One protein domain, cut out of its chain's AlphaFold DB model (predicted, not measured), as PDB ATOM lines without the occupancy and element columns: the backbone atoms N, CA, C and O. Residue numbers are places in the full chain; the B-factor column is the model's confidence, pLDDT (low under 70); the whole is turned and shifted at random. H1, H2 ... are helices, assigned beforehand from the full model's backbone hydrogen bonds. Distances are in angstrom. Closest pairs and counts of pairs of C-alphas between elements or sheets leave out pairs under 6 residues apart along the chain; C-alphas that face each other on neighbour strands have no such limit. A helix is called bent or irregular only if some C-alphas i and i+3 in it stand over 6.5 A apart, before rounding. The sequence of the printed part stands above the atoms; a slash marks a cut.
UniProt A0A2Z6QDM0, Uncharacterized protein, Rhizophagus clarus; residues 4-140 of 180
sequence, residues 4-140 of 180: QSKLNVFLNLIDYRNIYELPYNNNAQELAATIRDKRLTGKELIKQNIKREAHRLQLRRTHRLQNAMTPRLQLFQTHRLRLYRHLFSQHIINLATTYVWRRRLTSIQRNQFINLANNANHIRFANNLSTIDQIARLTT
ATOM      1  N   GLN A   4      -3.201 108.820 -55.012       88.31
ATOM      2  CA  GLN A   4      -4.651 108.749 -54.820       88.31
ATOM      3  C   GLN A   4      -5.290 107.599 -55.607       88.31
ATOM      4  O   GLN A   4      -6.105 106.853 -55.072       88.31
ATOM      5  N   SER A   5      -4.887 107.405 -56.866       89.25
ATOM      6  CA  SER A   5      -5.375 106.293 -57.687       89.25
ATOM      7  C   SER A   5      -4.988 104.938 -57.079       89.25
ATOM      8  O   SER A   5      -5.825 104.044 -56.981       89.25
ATOM      9  N   LYS A   6      -3.747 104.801 -56.590       87.81
ATOM     10  CA  LYS A   6      -3.281 103.593 -55.883       87.81
ATOM     11  C   LYS A   6      -4.092 103.326 -54.614       87.81
ATOM     12  O   LYS A   6      -4.472 102.182 -54.373       87.81
ATOM     13  N   LEU A   7      -4.376 104.369 -53.835       90.94
ATOM     14  CA  LEU A   7      -5.196 104.276 -52.631       90.94
ATOM     15  C   LEU A   7      -6.623 103.826 -52.958       90.94
ATOM     16  O   LEU A   7      -7.108 102.892 -52.333       90.94
ATOM     17  N   ASN A   8      -7.270 104.433 -53.956       92.06
ATOM     18  CA  ASN A   8      -8.628 104.066 -54.365       92.06
ATOM     19  C   ASN A   8      -8.701 102.603 -54.827       92.06
ATOM     20  O   ASN A   8      -9.592 101.868 -54.411       92.06
ATOM     21  N   VAL A   9      -7.728 102.151 -55.629       90.81
ATOM     22  CA  VAL A   9      -7.637 100.739 -56.037       90.81
ATOM     23  C   VAL A   9      -7.492  99.830 -54.821       90.81
ATOM     24  O   VAL A   9      -8.171  98.813 -54.743       90.81
ATOM     25  N   PHE A  10      -6.636 100.183 -53.860       90.69
ATOM     26  CA  PHE A  10      -6.469  99.393 -52.644       90.69
ATOM     27  C   PHE A  10      -7.762  99.334 -51.815       90.69
ATOM     28  O   PHE A  10      -8.195  98.244 -51.455       90.69
ATOM     29  N   LEU A  11      -8.419 100.472 -51.578       93.00
ATOM     30  CA  LEU A  11      -9.674 100.550 -50.818       93.00
ATOM     31  C   LEU A  11     -10.823  99.765 -51.470       93.00
ATOM     32  O   LEU A  11     -11.663  99.223 -50.760       93.00
ATOM     33  N   ASN A  12     -10.839  99.652 -52.799       93.75
ATOM     34  CA  ASN A  12     -11.823  98.841 -53.519       93.75
ATOM     35  C   ASN A  12     -11.539  97.332 -53.450       93.75
ATOM     36  O   ASN A  12     -12.415  96.531 -53.765       93.75
ATOM     37  N   LEU A  13     -10.315  96.932 -53.096       90.88
ATOM     38  CA  LEU A  13      -9.906  95.526 -53.046       90.88
ATOM     39  C   LEU A  13      -9.979  94.919 -51.645       90.88
ATOM     40  O   LEU A  13     -10.054  93.695 -51.546       90.88
ATOM     41  N   ILE A  14      -9.894  95.734 -50.591       91.75
ATOM     42  CA  ILE A  14      -9.914  95.238 -49.213       91.75
ATOM     43  C   ILE A  14     -11.279  94.660 -48.848       91.75
ATOM     44  O   ILE A  14     -12.323  95.243 -49.136       91.75
ATOM     45  N   ASP A  15     -11.258  93.528 -48.154       94.75
ATOM     46  CA  ASP A  15     -12.440  93.007 -47.485       94.75
ATOM     47  C   ASP A  15     -12.607  93.694 -46.128       94.75
ATOM     48  O   ASP A  15     -11.849  93.458 -45.185       94.75
ATOM     49  N   TYR A  16     -13.611  94.562 -46.031       94.50
ATOM     50  CA  TYR A  16     -13.882  95.321 -44.815       94.50
ATOM     51  C   TYR A  16     -14.277  94.443 -43.623       94.50
ATOM     52  O   TYR A  16     -14.062  94.875 -42.493       94.50
ATOM     53  N   ARG A  17     -14.777  93.217 -43.836       95.19
ATOM     54  CA  ARG A  17     -15.083  92.288 -42.735       95.19
ATOM     55  C   ARG A  17     -13.818  91.974 -41.934       95.19
ATOM     56  O   ARG A  17     -13.810  92.161 -40.724       95.19
ATOM     57  N   ASN A  18     -12.724  91.672 -42.632       93.62
ATOM     58  CA  ASN A  18     -11.413  91.413 -42.026       93.62
ATOM     59  C   ASN A  18     -10.810  92.669 -41.376       93.62
ATOM     60  O   ASN A  18      -9.980  92.584 -40.476       93.62
ATOM     61  N   ILE A  19     -11.188  93.862 -41.850       95.75
ATOM     62  CA  ILE A  19     -10.715  95.120 -41.262       95.75
ATOM     63  C   ILE A  19     -11.413  95.410 -39.932       95.75
ATOM     64  O   ILE A  19     -10.771  95.926 -39.014       95.75
ATOM     65  N   TYR A  20     -12.705  95.100 -39.837       95.06
ATOM     66  CA  TYR A  20     -13.538  95.372 -38.665       95.06
ATOM     67  C   TYR A  20     -13.451  94.298 -37.583       95.06
ATOM     68  O   TYR A  20     -13.885  94.541 -36.461       95.06
ATOM     69  N   GLU A  21     -12.881  93.143 -37.904       94.62
ATOM     70  CA  GLU A  21     -12.658  92.063 -36.955       94.62
ATOM     71  C   GLU A  21     -11.697  92.490 -35.835       94.62
ATOM     72  O   GLU A  21     -10.622  93.050 -36.076       94.62
ATOM     73  N   LEU A  22     -12.094  92.241 -34.588       92.94
ATOM     74  CA  LEU A  22     -11.245  92.520 -33.438       92.94
ATOM     75  C   LEU A  22     -10.145  91.453 -33.364       92.94
ATOM     76  O   LEU A  22     -10.443  90.259 -33.403       92.94
ATOM     77  N   PRO A  23      -8.868  91.851 -33.253       89.62
ATOM     78  CA  PRO A  23      -7.771  90.899 -33.196       89.62
ATOM     79  C   PRO A  23      -7.853  90.044 -31.926       89.62
ATOM     80  O   PRO A  23      -8.395  90.481 -30.910       89.62
ATOM     81  N   TYR A  24      -7.279  88.839 -31.997       88.38
ATOM     82  CA  TYR A  24      -7.213  87.883 -30.881       88.38
ATOM     83  C   TYR A  24      -8.590  87.570 -30.282       88.38
ATOM     84  O   TYR A  24      -8.731  87.483 -29.073       88.38
ATOM     85  N   ASN A  25      -9.636  87.482 -31.113       89.62
ATOM     86  CA  ASN A  25     -11.009  87.223 -30.665       89.62
ATOM     87  C   ASN A  25     -11.496  88.203 -29.582       89.62
ATOM     88  O   ASN A  25     -12.259  87.824 -28.697       89.62
ATOM     89  N   ASN A  26     -11.039  89.463 -29.635       90.88
ATOM     90  CA  ASN A  26     -11.307  90.480 -28.611       90.88
ATOM     91  C   ASN A  26     -10.738  90.136 -27.211       90.88
ATOM     92  O   ASN A  26     -11.161  90.704 -26.204       90.88
ATOM     93  N   ASN A  27      -9.752  89.238 -27.137       92.69
ATOM     94  CA  ASN A  27      -9.051  88.888 -25.911       92.69
ATOM     95  C   ASN A  27      -7.918  89.889 -25.632       92.69
ATOM     96  O   ASN A  27      -6.860  89.886 -26.269       92.69
ATOM     97  N   ALA A  28      -8.134  90.756 -24.643       92.12
ATOM     98  CA  ALA A  28      -7.156  91.759 -24.238       92.12
ATOM     99  C   ALA A  28      -5.888  91.152 -23.610       92.12
ATOM    100  O   ALA A  28      -4.831  91.773 -23.709       92.12
ATOM    101  N   GLN A  29      -5.967  89.966 -22.997       90.94
ATOM    102  CA  GLN A  29      -4.817  89.300 -22.372       90.94
ATOM    103  C   GLN A  29      -3.847  88.771 -23.429       90.94
ATOM    104  O   GLN A  29      -2.655  89.075 -23.387       90.94
ATOM    105  N   GLU A  30      -4.368  88.053 -24.427       90.88
ATOM    106  CA  GLU A  30      -3.573  87.601 -25.575       90.88
ATOM    107  C   GLU A  30      -2.965  88.787 -26.321       90.88
ATOM    108  O   GLU A  30      -1.777  88.788 -26.642       90.88
ATOM    109  N   LEU A  31      -3.757  89.841 -26.544       91.56
ATOM    110  CA  LEU A  31      -3.250  91.052 -27.171       91.56
ATOM    111  C   LEU A  31      -2.117  91.674 -26.339       91.56
ATOM    112  O   LEU A  31      -1.082  92.007 -26.916       91.56
ATOM    113  N   ALA A  32      -2.273  91.785 -25.014       88.81
ATOM    114  CA  ALA A  32      -1.273  92.354 -24.108       88.81
ATOM    115  C   ALA A  32       0.076  91.628 -24.181       88.81
ATOM    116  O   ALA A  32       1.112  92.293 -24.231       88.81
ATOM    117  N   ALA A  33       0.065  90.295 -24.283       88.38
ATOM    118  CA  ALA A  33       1.275  89.485 -24.430       88.38
ATOM    119  C   ALA A  33       2.070  89.807 -25.712       88.38
ATOM    120  O   ALA A  33       3.282  89.614 -25.764       88.38
ATOM    121  N   THR A  34       1.411  90.334 -26.750       86.06
ATOM    122  CA  THR A  34       2.059  90.693 -28.026       86.06
ATOM    123  C   THR A  34       2.517  92.152 -28.112       86.06
ATOM    124  O   THR A  34       3.228  92.528 -29.051       86.06
ATOM    125  N   ILE A  35       2.118  92.998 -27.156       84.31
ATOM    126  CA  ILE A  35       2.455  94.425 -27.140       84.31
ATOM    127  C   ILE A  35       3.901  94.608 -26.643       84.31
ATOM    128  O   ILE A  35       4.253  94.239 -25.526       84.31
ATOM    129  N   ARG A  36       4.743  95.227 -27.480       73.69
ATOM    130  CA  ARG A  36       6.089  95.713 -27.108       73.69
ATOM    131  C   ARG A  36       5.998  97.054 -26.368       73.69
ATOM    132  O   ARG A  36       4.908  97.552 -26.145       73.69
ATOM    133  N   ASP A  37       7.122  97.699 -26.062       73.06
ATOM    134  CA  ASP A  37       7.231  98.924 -25.235       73.06
ATOM    135  C   ASP A  37       6.323 100.093 -25.597       73.06
ATOM    136  O   ASP A  37       6.022 100.937 -24.754       73.06
ATOM    137  N   LYS A  38       5.794 100.110 -26.815       83.06
ATOM    138  CA  LYS A  38       4.897 101.155 -27.266       83.06
ATOM    139  C   LYS A  38       3.446 100.900 -26.853       83.06
ATOM    140  O   LYS A  38       2.853  99.884 -27.208       83.06
ATOM    141  N   ARG A  39       2.843 101.905 -26.211       87.31
ATOM    142  CA  ARG A  39       1.401 101.964 -25.946       87.31
ATOM    143  C   ARG A  39       0.608 101.831 -27.247       87.31
ATOM    144  O   ARG A  39       0.804 102.605 -28.184       87.31
ATOM    145  N   LEU A  40      -0.295 100.860 -27.273       92.19
ATOM    146  CA  LEU A  40      -1.123 100.537 -28.423       92.19
ATOM    147  C   LEU A  40      -2.342 101.462 -28.504       92.19
ATOM    148  O   LEU A  40      -2.951 101.797 -27.492       92.19
ATOM    149  N   THR A  41      -2.751 101.840 -29.709       94.62
ATOM    150  CA  THR A  41      -3.991 102.595 -29.946       94.62
ATOM    151  C   THR A  41      -4.983 101.801 -30.793       94.62
ATOM    152  O   THR A  41      -4.591 100.979 -31.624       94.62
ATOM    153  N   GLY A  42      -6.283 102.099 -30.679       95.25
ATOM    154  CA  GLY A  42      -7.297 101.477 -31.544       95.25
ATOM    155  C   GLY A  42      -7.021 101.694 -33.043       95.25
ATOM    156  O   GLY A  42      -7.233 100.801 -33.863       95.25
ATOM    157  N   LYS A  43      -6.445 102.847 -33.416       96.50
ATOM    158  CA  LYS A  43      -6.022 103.123 -34.800       96.50
ATOM    159  C   LYS A  43      -4.877 102.211 -35.249       96.50
ATOM    160  O   LYS A  43      -4.823 101.824 -36.416       96.50
ATOM    161  N   GLU A  44      -3.951 101.879 -34.355       94.69
ATOM    162  CA  GLU A  44      -2.867 100.943 -34.654       94.69
ATOM    163  C   GLU A  44      -3.376  99.514 -34.832       94.69
ATOM    164  O   GLU A  44      -2.876  98.828 -35.721       94.69
ATOM    165  N   LEU A  45      -4.407  99.095 -34.096       95.69
ATOM    166  CA  LEU A  45      -5.071  97.810 -34.339       95.69
ATOM    167  C   LEU A  45      -5.682  97.743 -35.744       95.69
ATOM    168  O   LEU A  45      -5.415  96.810 -36.499       95.69
ATOM    169  N   ILE A  46      -6.381  98.795 -36.172       96.75
ATOM    170  CA  ILE A  46      -6.896  98.893 -37.549       96.75
ATOM    171  C   ILE A  46      -5.762  98.868 -38.577       96.75
ATOM    172  O   ILE A  46      -5.868  98.214 -39.614       96.75
ATOM    173  N   LYS A  47      -4.639  99.538 -38.290       95.69
ATOM    174  CA  LYS A  47      -3.448  99.476 -39.145       95.69
ATOM    175  C   LYS A  47      -2.923  98.045 -39.276       95.69
ATOM    176  O   LYS A  47      -2.481  97.668 -40.360       95.69
ATOM    177  N   GLN A  48      -2.945  97.255 -38.202       93.50
ATOM    178  CA  GLN A  48      -2.544  95.847 -38.236       93.50
ATOM    179  C   GLN A  48      -3.497  95.015 -39.099       93.50
ATOM    180  O   GLN A  48      -3.022  94.281 -39.964       93.50
ATOM    181  N   ASN A  49      -4.811  95.195 -38.959       95.38
ATOM    182  CA  ASN A  49      -5.792  94.495 -39.794       95.38
ATOM    183  C   ASN A  49      -5.622  94.839 -41.280       95.38
ATOM    184  O   ASN A  49      -5.576  93.951 -42.126       95.38
ATOM    185  N   ILE A  50      -5.401  96.117 -41.608       94.94
ATOM    186  CA  ILE A  50      -5.128  96.556 -42.986       94.94
ATOM    187  C   ILE A  50      -3.840  95.933 -43.532       94.94
ATOM    188  O   ILE A  50      -3.792  95.558 -44.703       94.94
ATOM    189  N   LYS A  51      -2.796  95.789 -42.707       92.62
ATOM    190  CA  LYS A  51      -1.565  95.086 -43.102       92.62
ATOM    191  C   LYS A  51      -1.821  93.605 -43.384       92.62
ATOM    192  O   LYS A  51      -1.332  93.101 -44.393       92.62
ATOM    193  N   ARG A  52      -2.581  92.921 -42.523       92.06
ATOM    194  CA  ARG A  52      -2.955  91.509 -42.716       92.06
ATOM    195  C   ARG A  52      -3.754  91.330 -44.006       92.06
ATOM    196  O   ARG A  52      -3.439  90.457 -44.808       92.06
ATOM    197  N   GLU A  53      -4.712  92.212 -44.255       93.38
ATOM    198  CA  GLU A  53      -5.540  92.172 -45.457       93.38
ATOM    199  C   GLU A  53      -4.740  92.480 -46.732       93.38
ATOM    200  O   GLU A  53      -4.874  91.789 -47.742       93.38
ATOM    201  N   ALA A  54      -3.833  93.460 -46.682       91.19
ATOM    202  CA  ALA A  54      -2.890  93.726 -47.766       91.19
ATOM    203  C   ALA A  54      -2.045  92.486 -48.101       91.19
ATOM    204  O   ALA A  54      -1.901  92.125 -49.270       91.19
ATOM    205  N   HIS A  55      -1.540  91.799 -47.075       88.19
ATOM    206  CA  HIS A  55      -0.773  90.568 -47.241       88.19
ATOM    207  C   HIS A  55      -1.617  89.439 -47.854       88.19
ATOM    208  O   HIS A  55      -1.186  88.789 -48.809       88.19
ATOM    209  N   ARG A  56      -2.857  89.252 -47.386       89.69
ATOM    210  CA  ARG A  56      -3.811  88.289 -47.962       89.69
ATOM    211  C   ARG A  56      -4.055  88.551 -49.450       89.69
ATOM    212  O   ARG A  56      -4.022  87.626 -50.264       89.69
ATOM    213  N   LEU A  57      -4.268  89.815 -49.826       87.94
ATOM    214  CA  LEU A  57      -4.458  90.220 -51.221       87.94
ATOM    215  C   LEU A  57      -3.211  89.969 -52.075       87.94
ATOM    216  O   LEU A  57      -3.341  89.588 -53.242       87.94
ATOM    217  N   GLN A  58      -2.020  90.158 -51.506       83.00
ATOM    218  CA  GLN A  58      -0.762  89.846 -52.172       83.00
ATOM    219  C   GLN A  58      -0.649  88.339 -52.453       83.00
ATOM    220  O   GLN A  58      -0.482  87.965 -53.615       83.00
ATOM    221  N   LEU A  59      -0.847  87.483 -51.442       79.56
ATOM    222  CA  LEU A  59      -0.775  86.019 -51.573       79.56
ATOM    223  C   LEU A  59      -1.787  85.452 -52.580       79.56
ATOM    224  O   LEU A  59      -1.453  84.626 -53.429       79.56
ATOM    225  N   ARG A  60      -3.035  85.935 -52.550       78.75
ATOM    226  CA  ARG A  60      -4.067  85.487 -53.500       78.75
ATOM    227  C   ARG A  60      -3.654  85.742 -54.950       78.75
ATOM    228  O   ARG A  60      -4.013  84.979 -55.847       78.75
ATOM    229  N   ARG A  61      -2.933  86.836 -55.206       72.88
ATOM    230  CA  ARG A  61      -2.471  87.176 -56.556       72.88
ATOM    231  C   ARG A  61      -1.203  86.424 -56.943       72.88
ATOM    232  O   ARG A  61      -1.113  86.046 -58.106       72.88
ATOM    233  N   THR A  62      -0.276  86.160 -56.020       68.19
ATOM    234  CA  THR A  62       0.912  85.342 -56.323       68.19
ATOM    235  C   THR A  62       0.520  83.925 -56.729       68.19
ATOM    236  O   THR A  62       0.966  83.466 -57.775       68.19
ATOM    237  N   HIS A  63      -0.404  83.296 -55.998       70.00
ATOM    238  CA  HIS A  63      -0.907  81.959 -56.326       70.00
ATOM    239  C   HIS A  63      -1.555  81.903 -57.722       70.00
ATOM    240  O   HIS A  63      -1.308  80.996 -58.511       70.00
ATOM    241  N   ARG A  64      -2.351  82.919 -58.088       68.56
ATOM    242  CA  ARG A  64      -2.950  83.008 -59.435       68.56
ATOM    243  C   ARG A  64      -1.918  83.173 -60.552       68.56
ATOM    244  O   ARG A  64      -2.164  82.711 -61.657       68.56
ATOM    245  N   LEU A  65      -0.811  83.868 -60.292       67.19
ATOM    246  CA  LEU A  65       0.248  84.080 -61.283       67.19
ATOM    247  C   LEU A  65       1.088  82.814 -61.494       67.19
ATOM    248  O   LEU A  65       1.425  82.502 -62.633       67.19
ATOM    249  N   GLN A  66       1.361  82.067 -60.419       64.62
ATOM    250  CA  GLN A  66       2.087  80.793 -60.472       64.62
ATOM    251  C   GLN A  66       1.334  79.734 -61.287       64.62
ATOM    252  O   GLN A  66       1.927  79.095 -62.150       64.62
ATOM    253  N   ASN A  67       0.013  79.628 -61.119       63.53
ATOM    254  CA  ASN A  67      -0.802  78.653 -61.858       63.53
ATOM    255  C   ASN A  67      -0.967  78.972 -63.358       63.53
ATOM    256  O   ASN A  67      -1.517  78.163 -64.095       63.53
ATOM    257  N   ALA A  68      -0.513  80.142 -63.820       64.50
ATOM    258  CA  ALA A  68      -0.589  80.566 -65.219       64.50
ATOM    259  C   ALA A  68       0.758  80.433 -65.968       64.50
ATOM    260  O   ALA A  68       0.921  81.014 -67.044       64.50
ATOM    261  N   MET A  69       1.755  79.752 -65.387       62.72
ATOM    262  CA  MET A  69       3.129  79.761 -65.900       62.72
ATOM    263  C   MET A  69       3.310  78.988 -67.214       62.72
ATOM    264  O   MET A  69       3.286  77.764 -67.256       62.72
ATOM    265  N   THR A  70       3.641  79.740 -68.265       63.28
ATOM    266  CA  THR A  70       4.479  79.305 -69.392       63.28
ATOM    267  C   THR A  70       5.721  80.212 -69.474       63.28
ATOM    268  O   THR A  70       5.652  81.374 -69.055       63.28
ATOM    269  N   PRO A  71       6.864  79.740 -70.020       61.72
ATOM    270  CA  PRO A  71       8.140  80.473 -69.997       61.72
ATOM    271  C   PRO A  71       8.084  81.885 -70.608       61.72
ATOM    272  O   PRO A  71       8.740  82.802 -70.121       61.72
ATOM    273  N   ARG A  72       7.235  82.106 -71.622       59.72
ATOM    274  CA  ARG A  72       7.082  83.403 -72.316       59.72
ATOM    275  C   ARG A  72       6.445  84.519 -71.470       59.72
ATOM    276  O   ARG A  72       6.529  85.680 -71.854       59.72
ATOM    277  N   LEU A  73       5.830  84.213 -70.324       61.56
ATOM    278  CA  LEU A  73       5.097  85.195 -69.506       61.56
ATOM    279  C   LEU A  73       5.882  85.726 -68.292       61.56
ATOM    280  O   LEU A  73       5.388  86.612 -67.591       61.56
ATOM    281  N   GLN A  74       7.103  85.243 -68.043       63.19
ATOM    282  CA  GLN A  74       7.865  85.571 -66.828       63.19
ATOM    283  C   GLN A  74       8.165  87.075 -66.676       63.19
ATOM    284  O   GLN A  74       8.017  87.625 -65.581       63.19
ATOM    285  N   LEU A  75       8.500  87.771 -67.770       58.50
ATOM    286  CA  LEU A  75       8.862  89.196 -67.743       58.50
ATOM    287  C   LEU A  75       7.661  90.115 -67.434       58.50
ATOM    288  O   LEU A  75       7.762  91.070 -66.666       58.50
ATOM    289  N   PHE A  76       6.478  89.810 -67.974       59.88
ATOM    290  CA  PHE A  76       5.260  90.580 -67.685       59.88
ATOM    291  C   PHE A  76       4.798  90.410 -66.231       59.88
ATOM    292  O   PHE A  76       4.214  91.320 -65.635       59.88
ATOM    293  N   GLN A  77       5.071  89.254 -65.628       59.56
ATOM    294  CA  GLN A  77       4.667  88.968 -64.256       59.56
ATOM    295  C   GLN A  77       5.582  89.624 -63.211       59.56
ATOM    296  O   GLN A  77       5.064  90.118 -62.204       59.56
ATOM    297  N   THR A  78       6.895  89.737 -63.453       64.25
ATOM    298  CA  THR A  78       7.817  90.477 -62.563       64.25
ATOM    299  C   THR A  78       7.449  91.958 -62.469       64.25
ATOM    300  O   THR A  78       7.407  92.516 -61.367       64.25
ATOM    301  N   HIS A  79       7.061  92.586 -63.582       65.00
ATOM    302  CA  HIS A  79       6.539  93.957 -63.570       65.00
ATOM    303  C   HIS A  79       5.236  94.092 -62.766       65.00
ATOM    304  O   HIS A  79       5.089  95.035 -61.980       65.00
ATOM    305  N   ARG A  80       4.304  93.135 -62.887       64.31
ATOM    306  CA  ARG A  80       3.059  93.132 -62.094       64.31
ATOM    307  C   ARG A  80       3.322  92.944 -60.599       64.31
ATOM    308  O   ARG A  80       2.729  93.658 -59.794       64.31
ATOM    309  N   LEU A  81       4.227  92.043 -60.220       65.81
ATOM    310  CA  LEU A  81       4.669  91.850 -58.831       65.81
ATOM    311  C   LEU A  81       5.262  93.134 -58.235       65.81
ATOM    312  O   LEU A  81       4.921  93.514 -57.111       65.81
ATOM    313  N   ARG A  82       6.076  93.858 -59.013       69.38
ATOM    314  CA  ARG A  82       6.640  95.158 -58.617       69.38
ATOM    315  C   ARG A  82       5.541  96.196 -58.369       69.38
ATOM    316  O   ARG A  82       5.557  96.887 -57.354       69.38
ATOM    317  N   LEU A  83       4.533  96.246 -59.241       62.03
ATOM    318  CA  LEU A  83       3.346  97.094 -59.077       62.03
ATOM    319  C   LEU A  83       2.576  96.795 -57.779       62.03
ATOM    320  O   LEU A  83       2.201  97.734 -57.077       62.03
ATOM    321  N   TYR A  84       2.405  95.523 -57.402       66.38
ATOM    322  CA  TYR A  84       1.759  95.166 -56.128       66.38
ATOM    323  C   TYR A  84       2.571  95.585 -54.913       66.38
ATOM    324  O   TYR A  84       2.007  96.129 -53.966       66.38
ATOM    325  N   ARG A  85       3.894  95.418 -54.958       69.69
ATOM    326  CA  ARG A  85       4.778  95.886 -53.883       69.69
ATOM    327  C   ARG A  85       4.614  97.391 -53.633       69.69
ATOM    328  O   ARG A  85       4.656  97.835 -52.489       69.69
ATOM    329  N   HIS A  86       4.366  98.175 -54.683       66.69
ATOM    330  CA  HIS A  86       4.080  99.605 -54.555       66.69
ATOM    331  C   HIS A  86       2.654  99.912 -54.068       66.69
ATOM    332  O   HIS A  86       2.478 100.861 -53.298       66.69
ATOM    333  N   LEU A  87       1.645  99.135 -54.487       64.62
ATOM    334  CA  LEU A  87       0.262  99.271 -54.001       64.62
ATOM    335  C   LEU A  87       0.153  98.992 -52.496       64.62
ATOM    336  O   LEU A  87      -0.574  99.698 -51.809       64.62
ATOM    337  N   PHE A  88       0.926  98.040 -51.974       73.69
ATOM    338  CA  PHE A  88       0.964  97.706 -50.544       73.69
ATOM    339  C   PHE A  88       2.107  98.399 -49.787       73.69
ATOM    340  O   PHE A  88       2.550  97.939 -48.735       73.69
ATOM    341  N   SER A  89       2.608  99.520 -50.311       84.94
ATOM    342  CA  SER A  89       3.624 100.312 -49.617       84.94
ATOM    343  C   SER A  89       3.107 100.846 -48.273       84.94
ATOM    344  O   SER A  89       1.917 101.122 -48.105       84.94
ATOM    345  N   GLN A  90       4.021 101.063 -47.316       89.38
ATOM    346  CA  GLN A  90       3.683 101.615 -45.994       89.38
ATOM    347  C   GLN A  90       2.912 102.938 -46.090       89.38
ATOM    348  O   GLN A  90       2.038 103.206 -45.268       89.38
ATOM    349  N   HIS A  91       3.197 103.749 -47.111       91.75
ATOM    350  CA  HIS A  91       2.494 105.004 -47.347       91.75
ATOM    351  C   HIS A  91       1.007 104.783 -47.676       91.75
ATOM    352  O   HIS A  91       0.150 105.370 -47.016       91.75
ATOM    353  N   ILE A  92       0.685 103.880 -48.611       92.69
ATOM    354  CA  ILE A  92      -0.711 103.544 -48.945       92.69
ATOM    355  C   ILE A  92      -1.425 102.920 -47.742       92.69
ATOM    356  O   ILE A  92      -2.557 103.296 -47.448       92.69
ATOM    357  N   ILE A  93      -0.750 102.048 -46.986       94.12
ATOM    358  CA  ILE A  93      -1.295 101.460 -45.753       94.12
ATOM    359  C   ILE A  93      -1.640 102.549 -44.726       94.12
ATOM    360  O   ILE A  93      -2.715 102.512 -44.130       94.12
ATOM    361  N   ASN A  94      -0.767 103.541 -44.523       95.31
ATOM    362  CA  ASN A  94      -1.008 104.645 -43.588       95.31
ATOM    363  C   ASN A  94      -2.186 105.534 -44.019       95.31
ATOM    364  O   ASN A  94      -3.002 105.930 -43.176       95.31
ATOM    365  N   LEU A  95      -2.290 105.828 -45.318       95.75
ATOM    366  CA  LEU A  95      -3.407 106.587 -45.877       95.75
ATOM    367  C   LEU A  95      -4.722 105.820 -45.727       95.75
ATOM    368  O   LEU A  95      -5.686 106.366 -45.191       95.75
ATOM    369  N   ALA A  96      -4.741 104.539 -46.100       96.25
ATOM    370  CA  ALA A  96      -5.903 103.674 -45.949       96.25
ATOM    371  C   ALA A  96      -6.323 103.542 -44.483       96.25
ATOM    372  O   ALA A  96      -7.498 103.686 -44.169       96.25
ATOM    373  N   THR A  97      -5.365 103.379 -43.566       97.38
ATOM    374  CA  THR A  97      -5.626 103.366 -42.118       97.38
ATOM    375  C   THR A  97      -6.330 104.639 -41.677       97.38
ATOM    376  O   THR A  97      -7.327 104.588 -40.964       97.38
ATOM    377  N   THR A  98      -5.829 105.799 -42.100       97.62
ATOM    378  CA  THR A  98      -6.423 107.084 -41.721       97.62
ATOM    379  C   THR A  98      -7.813 107.262 -42.327       97.62
ATOM    380  O   THR A  98      -8.715 107.719 -41.626       97.62
ATOM    381  N   TYR A  99      -8.002 106.858 -43.585       97.31
ATOM    382  CA  TYR A  99      -9.296 106.883 -44.257       97.31
ATOM    383  C   TYR A  99     -10.314 105.988 -43.546       97.31
ATOM    384  O   TYR A  99     -11.369 106.468 -43.141       97.31
ATOM    385  N   VAL A 100      -9.980 104.715 -43.321       97.12
ATOM    386  CA  VAL A 100     -10.869 103.751 -42.664       97.12
ATOM    387  C   VAL A 100     -11.217 104.212 -41.254       97.12
ATOM    388  O   VAL A 100     -12.396 104.302 -40.918       97.12
ATOM    389  N   TRP A 101     -10.205 104.587 -40.465       97.75
ATOM    390  CA  TRP A 101     -10.390 105.048 -39.092       97.75
ATOM    391  C   TRP A 101     -11.369 106.219 -39.001       97.75
ATOM    392  O   TRP A 101     -12.264 106.211 -38.159       97.75
ATOM    393  N   ARG A 102     -11.206 107.226 -39.873       96.62
ATOM    394  CA  ARG A 102     -11.992 108.467 -39.826       96.62
ATOM    395  C   ARG A 102     -13.354 108.360 -40.503       96.62
ATOM    396  O   ARG A 102     -14.290 108.985 -40.022       96.62
ATOM    397  N   ARG A 103     -13.456 107.631 -41.619       95.69
ATOM    398  CA  ARG A 103     -14.613 107.687 -42.531       95.69
ATOM    399  C   ARG A 103     -15.433 106.401 -42.611       95.69
ATOM    400  O   ARG A 103     -16.560 106.468 -43.081       95.69
ATOM    401  N   ARG A 104     -14.883 105.241 -42.234       95.12
ATOM    402  CA  ARG A 104     -15.533 103.932 -42.468       95.12
ATOM    403  C   ARG A 104     -15.911 103.178 -41.201       95.12
ATOM    404  O   ARG A 104     -16.710 102.257 -41.302       95.12
ATOM    405  N   LEU A 105     -15.329 103.523 -40.055       94.81
ATOM    406  CA  LEU A 105     -15.739 102.970 -38.765       94.81
ATOM    407  C   LEU A 105     -16.860 103.810 -38.166       94.81
ATOM    408  O   LEU A 105     -16.755 105.040 -38.125       94.81
ATOM    409  N   THR A 106     -17.884 103.140 -37.642       96.19
ATOM    410  CA  THR A 106     -18.876 103.781 -36.773       96.19
ATOM    411  C   THR A 106     -18.248 104.149 -35.427       96.19
ATOM    412  O   THR A 106     -17.181 103.649 -35.061       96.19
ATOM    413  N   SER A 107     -18.913 105.021 -34.663       96.38
ATOM    414  CA  SER A 107     -18.468 105.370 -33.306       96.38
ATOM    415  C   SER A 107     -18.353 104.127 -32.413       96.38
ATOM    416  O   SER A 107     -17.339 103.929 -31.751       96.38
ATOM    417  N   ILE A 108     -19.340 103.226 -32.491       96.31
ATOM    418  CA  ILE A 108     -19.370 101.972 -31.726       96.31
ATOM    419  C   ILE A 108     -18.172 101.088 -32.082       96.31
ATOM    420  O   ILE A 108     -17.427 100.688 -31.190       96.31
ATOM    421  N   GLN A 109     -17.932 100.837 -33.373       95.88
ATOM    422  CA  GLN A 109     -16.784 100.037 -33.811       95.88
ATOM    423  C   GLN A 109     -15.468 100.666 -33.350       95.88
ATOM    424  O   GLN A 109     -14.594  99.990 -32.816       95.88
ATOM    425  N   ARG A 110     -15.323 101.986 -33.507       96.69
ATOM    426  CA  ARG A 110     -14.122 102.701 -33.070       96.69
ATOM    427  C   ARG A 110     -13.892 102.541 -31.566       96.69
ATOM    428  O   ARG A 110     -12.759 102.286 -31.161       96.69
ATOM    429  N   ASN A 111     -14.951 102.634 -30.766       97.31
ATOM    430  CA  ASN A 111     -14.887 102.445 -29.320       97.31
ATOM    431  C   ASN A 111     -14.500 101.012 -28.945       97.31
ATOM    432  O   ASN A 111     -13.692 100.843 -28.041       97.31
ATOM    433  N   GLN A 112     -14.970  99.993 -29.669       96.94
ATOM    434  CA  GLN A 112     -14.537  98.606 -29.445       96.94
ATOM    435  C   GLN A 112     -13.016  98.456 -29.607       96.94
ATOM    436  O   GLN A 112     -12.350  97.930 -28.719       96.94
ATOM    437  N   PHE A 113     -12.437  99.002 -30.683       97.50
ATOM    438  CA  PHE A 113     -10.982  98.985 -30.885       97.50
ATOM    439  C   PHE A 113     -10.217  99.802 -29.834       97.50
ATOM    440  O   PHE A 113      -9.124  99.410 -29.427       97.50
ATOM    441  N   ILE A 114     -10.756 100.951 -29.409       97.50
ATOM    442  CA  ILE A 114     -10.152 101.778 -28.352       97.50
ATOM    443  C   ILE A 114     -10.150 101.020 -27.024       97.50
ATOM    444  O   ILE A 114      -9.107 100.948 -26.378       97.50
ATOM    445  N   ASN A 115     -11.280 100.428 -26.647       97.31
ATOM    446  CA  ASN A 115     -11.433  99.692 -25.398       97.31
ATOM    447  C   ASN A 115     -10.513  98.475 -25.367       97.31
ATOM    448  O   ASN A 115      -9.789  98.295 -24.395       97.31
ATOM    449  N   LEU A 116     -10.449  97.704 -26.456       96.69
ATOM    450  CA  LEU A 116      -9.541  96.563 -26.555       96.69
ATOM    451  C   LEU A 116      -8.073  96.988 -26.393       96.69
ATOM    452  O   LEU A 116      -7.336  96.389 -25.611       96.69
ATOM    453  N   ALA A 117      -7.651  98.054 -27.082       95.75
ATOM    454  CA  ALA A 117      -6.292  98.575 -26.947       95.75
ATOM    455  C   ALA A 117      -6.007  99.082 -25.523       95.75
ATOM    456  O   ALA A 117      -4.938  98.819 -24.978       95.75
ATOM    457  N   ASN A 118      -6.953  99.793 -24.905       95.12
ATOM    458  CA  ASN A 118      -6.811 100.305 -23.543       95.12
ATOM    459  C   ASN A 118      -6.723  99.179 -22.515       95.12
ATOM    460  O   ASN A 118      -5.832  99.219 -21.672       95.12
ATOM    461  N   ASN A 119      -7.575  98.160 -22.626       94.44
ATOM    462  CA  ASN A 119      -7.561  96.998 -21.743       94.44
ATOM    463  C   ASN A 119      -6.232  96.244 -21.858       94.44
ATOM    464  O   ASN A 119      -5.604  95.948 -20.846       94.44
ATOM    465  N   ALA A 120      -5.751  96.004 -23.082       93.38
ATOM    466  CA  ALA A 120      -4.478  95.321 -23.297       93.38
ATOM    467  C   ALA A 120      -3.280  96.131 -22.770       93.38
ATOM    468  O   ALA A 120      -2.381  95.580 -22.137       93.38
ATOM    469  N   ASN A 121      -3.281  97.455 -22.972       92.19
ATOM    470  CA  ASN A 121      -2.276  98.330 -22.369       92.19
ATOM    471  C   ASN A 121      -2.336  98.271 -20.839       92.19
ATOM    472  O   ASN A 121      -1.295  98.164 -20.204       92.19
ATOM    473  N   HIS A 122      -3.533  98.346 -20.252       90.31
ATOM    474  CA  HIS A 122      -3.706  98.312 -18.805       90.31
ATOM    475  C   HIS A 122      -3.136  97.023 -18.214       90.31
ATOM    476  O   HIS A 122      -2.295  97.111 -17.331       90.31
ATOM    477  N   ILE A 123      -3.490  95.860 -18.769       88.75
ATOM    478  CA  ILE A 123      -2.959  94.556 -18.342       88.75
ATOM    479  C   ILE A 123      -1.429  94.551 -18.387       88.75
ATOM    480  O   ILE A 123      -0.775  94.210 -17.407       88.75
ATOM    481  N   ARG A 124      -0.842  94.981 -19.507       84.38
ATOM    482  CA  ARG A 124       0.614  94.989 -19.677       84.38
ATOM    483  C   ARG A 124       1.315  95.892 -18.659       84.38
ATOM    484  O   ARG A 124       2.293  95.484 -18.041       84.38
ATOM    485  N   PHE A 125       0.856  97.133 -18.523       79.25
ATOM    486  CA  PHE A 125       1.533  98.116 -17.678       79.25
ATOM    487  C   PHE A 125       1.245  97.899 -16.185       79.25
ATOM    488  O   PHE A 125       2.134  98.139 -15.374       79.25
ATOM    489  N   ALA A 126       0.060  97.400 -15.818       78.56
ATOM    490  CA  ALA A 126      -0.278  97.057 -14.437       78.56
ATOM    491  C   ALA A 126       0.488  95.819 -13.948       78.56
ATOM    492  O   ALA A 126       1.057  95.854 -12.861       78.56
ATOM    493  N   ASN A 127       0.592  94.765 -14.766       65.62
ATOM    494  CA  ASN A 127       1.349  93.566 -14.388       65.62
ATOM    495  C   ASN A 127       2.851  93.857 -14.246       65.62
ATOM    496  O   ASN A 127       3.507  93.323 -13.355       65.62
ATOM    497  N   ASN A 128       3.396  94.761 -15.069       63.84
ATOM    498  CA  ASN A 128       4.785  95.188 -14.916       63.84
ATOM    499  C   ASN A 128       5.018  95.961 -13.614       63.84
ATOM    500  O   ASN A 128       6.072  95.792 -13.017       63.84
ATOM    501  N   LEU A 129       4.061  96.770 -13.145       64.94
ATOM    502  CA  LEU A 129       4.184  97.456 -11.853       64.94
ATOM    503  C   LEU A 129       4.308  96.458 -10.697       64.94
ATOM    504  O   LEU A 129       5.200  96.617  -9.872       64.94
ATOM    505  N   SER A 130       3.488  95.401 -10.665       67.75
ATOM    506  CA  SER A 130       3.588  94.376  -9.614       67.75
ATOM    507  C   SER A 130       4.890  93.579  -9.677       67.75
ATOM    508  O   SER A 130       5.474  93.283  -8.640       67.75
ATOM    509  N   THR A 131       5.381  93.249 -10.874       69.69
ATOM    510  CA  THR A 131       6.657  92.533 -11.023       69.69
ATOM    511  C   THR A 131       7.847  93.422 -10.669       69.69
ATOM    512  O   THR A 131       8.774  92.958 -10.016       69.69
ATOM    513  N   ILE A 132       7.820  94.703 -11.048       71.88
ATOM    514  CA  ILE A 132       8.850  95.675 -10.657       71.88
ATOM    515  C   ILE A 132       8.846  95.871  -9.137       71.88
ATOM    516  O   ILE A 132       9.921  95.876  -8.552       71.88
ATOM    517  N   ASP A 133       7.677  95.972  -8.495       76.06
ATOM    518  CA  ASP A 133       7.574  96.055  -7.030       76.06
ATOM    519  C   ASP A 133       8.169  94.811  -6.354       76.06
ATOM    520  O   ASP A 133       8.952  94.924  -5.416       76.06
ATOM    521  N   GLN A 134       7.880  93.614  -6.872       75.88
ATOM    522  CA  GLN A 134       8.463  92.369  -6.360       75.88
ATOM    523  C   GLN A 134       9.985  92.304  -6.547       75.88
ATOM    524  O   GLN A 134      10.690  91.923  -5.618       75.88
ATOM    525  N   ILE A 135      10.511  92.705  -7.710       78.75
ATOM    526  CA  ILE A 135      11.962  92.778  -7.946       78.75
ATOM    527  C   ILE A 135      12.602  93.806  -7.011       78.75
ATOM    528  O   ILE A 135      13.633  93.521  -6.408       78.75
ATOM    529  N   ALA A 136      11.980  94.976  -6.845       75.31
ATOM    530  CA  ALA A 136      12.467  96.007  -5.940       75.31
ATOM    531  C   ALA A 136      12.561  95.475  -4.503       75.31
ATOM    532  O   ALA A 136      13.600  95.659  -3.867       75.31
ATOM    533  N   ARG A 137      11.544  94.732  -4.038       73.94
ATOM    534  CA  ARG A 137      11.542  94.056  -2.727       73.94
ATOM    535  C   ARG A 137      12.651  93.017  -2.572       73.94
ATOM    536  O   ARG A 137      13.203  92.915  -1.487       73.94
ATOM    537  N   LEU A 138      13.003  92.281  -3.628       75.50
ATOM    538  CA  LEU A 138      14.132  91.338  -3.595       75.50
ATOM    539  C   LEU A 138      15.485  92.048  -3.472       75.50
ATOM    540  O   LEU A 138      16.420  91.493  -2.913       75.50
ATOM    541  N   THR A 139      15.594  93.266  -4.001       74.44
ATOM    542  CA  THR A 139      16.820  94.074  -3.910       74.44
ATOM    543  C   THR A 139      16.879  94.968  -2.674       74.44
ATOM    544  O   THR A 139      17.898  95.617  -2.448       74.44
ATOM    545  N   THR A 140      15.799  95.052  -1.892       79.81
ATOM    546  CA  THR A 140      15.804  95.834  -0.653       79.81
ATOM    547  C   THR A 140      16.319  94.957   0.486       79.81
ATOM    548  O   THR A 140      15.778  93.862   0.663       79.81
TER     549      THR A 140
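What this domain is: This is residues 4 to 140 of the 180 residues of an uncharacterized protein of Rhizophagus clarus (UniProt A0A2Z6QDM0). Two long helical arms meet near their ends as a wide V: one arm is a loose helical hairpin of H5 and H6, the other is the long helix H8. H7 crosses H5 on the hairpin arm, H1 reaches from H7 to residue 87 at the end of H6, the short helix H2 packs on H5, the short helix H4 packs on H8, and residues 126 to 140 stick out at the far end of the H8 arm. The printed part has 137 residues with eight named helices, H1 to H8 in order, and no named strand: the class is all helix. It is loose, with a radius of gyration of the C-alphas of 20.0 A, and only just elongated, spanning 73 by 36 by 24 A.

Where its parts are: H1 is residues 4 to 13, from C-alpha 4 at (-4.651, 108.749, -54.820), 14.3 A long. H2 is residues 16 to 20, 6.2 A; H3 residues 23 to 26, 5.8 A; H4 residues 28 to 34, 10.0 A. H5, residues 42 to 66, is 36.8 A long and begins at C-alpha 42 (-7.297, 101.477, -31.544). H6, residues 71 to 87, is 25.9 A long, with a kink of 26 degrees near residue 78; it is irregular, C-alphas 72 and 75 being 7.6 A apart. H7 is residues 90 to 104, 19.7 A. H8, residues 107 to 139, is 47.3 A long and ends at C-alpha 139 (16.820, 94.074, -3.910).

How they stand to each other: H5 is the hub, touching H2, H6, H7 and H8. H5 and H8 touch, closest at the C-alphas of Gly 42 and Ile 114, 4.3 A, and are only just about perpendicular at 72 degrees. H5 and H7 touch at a steep tilt of 58 degrees, closest at Lys 47 and Thr 97, C-alphas 5.4 A apart. H5 and H6, a hairpin, only just touch, with 3 pairs of C-alphas within 8 A, at a shallow tilt of 7 degrees, opposite ways; the closest C-alphas, of Gln 58 and Tyr 84, are 7.1 A apart. H2 touches H5, closest at the C-alphas of Ile 19 and Asn 49, 5.2 A. H4 touches H8, closest at the C-alphas of Ala 32 and Ala 120, 4.4 A. H3 and H4 touch only at the corner, and only just, with 3 pairs of C-alphas within 8 A. H1 touches H7, closest at the C-alphas of Leu 7 and Ile 92, 5.9 A. H6 and H8 are apart. Every O i to N i+4 pair is within hydrogen-bond range in H1, H2, H5, H7 and H8, against 2 of 3 in H4 and 10 of 13 in H6; H3 is too short for such a pair.

The domain as a whole: The C-alphas of Arg 72 and Thr 140, the two farthest apart, are 73.3 A apart. The printed part has no cut and no long link. The mean pLDDT of the printed part is 84.4; residue 62, residues 64 to 87 and residues 127 to 131 are under 70.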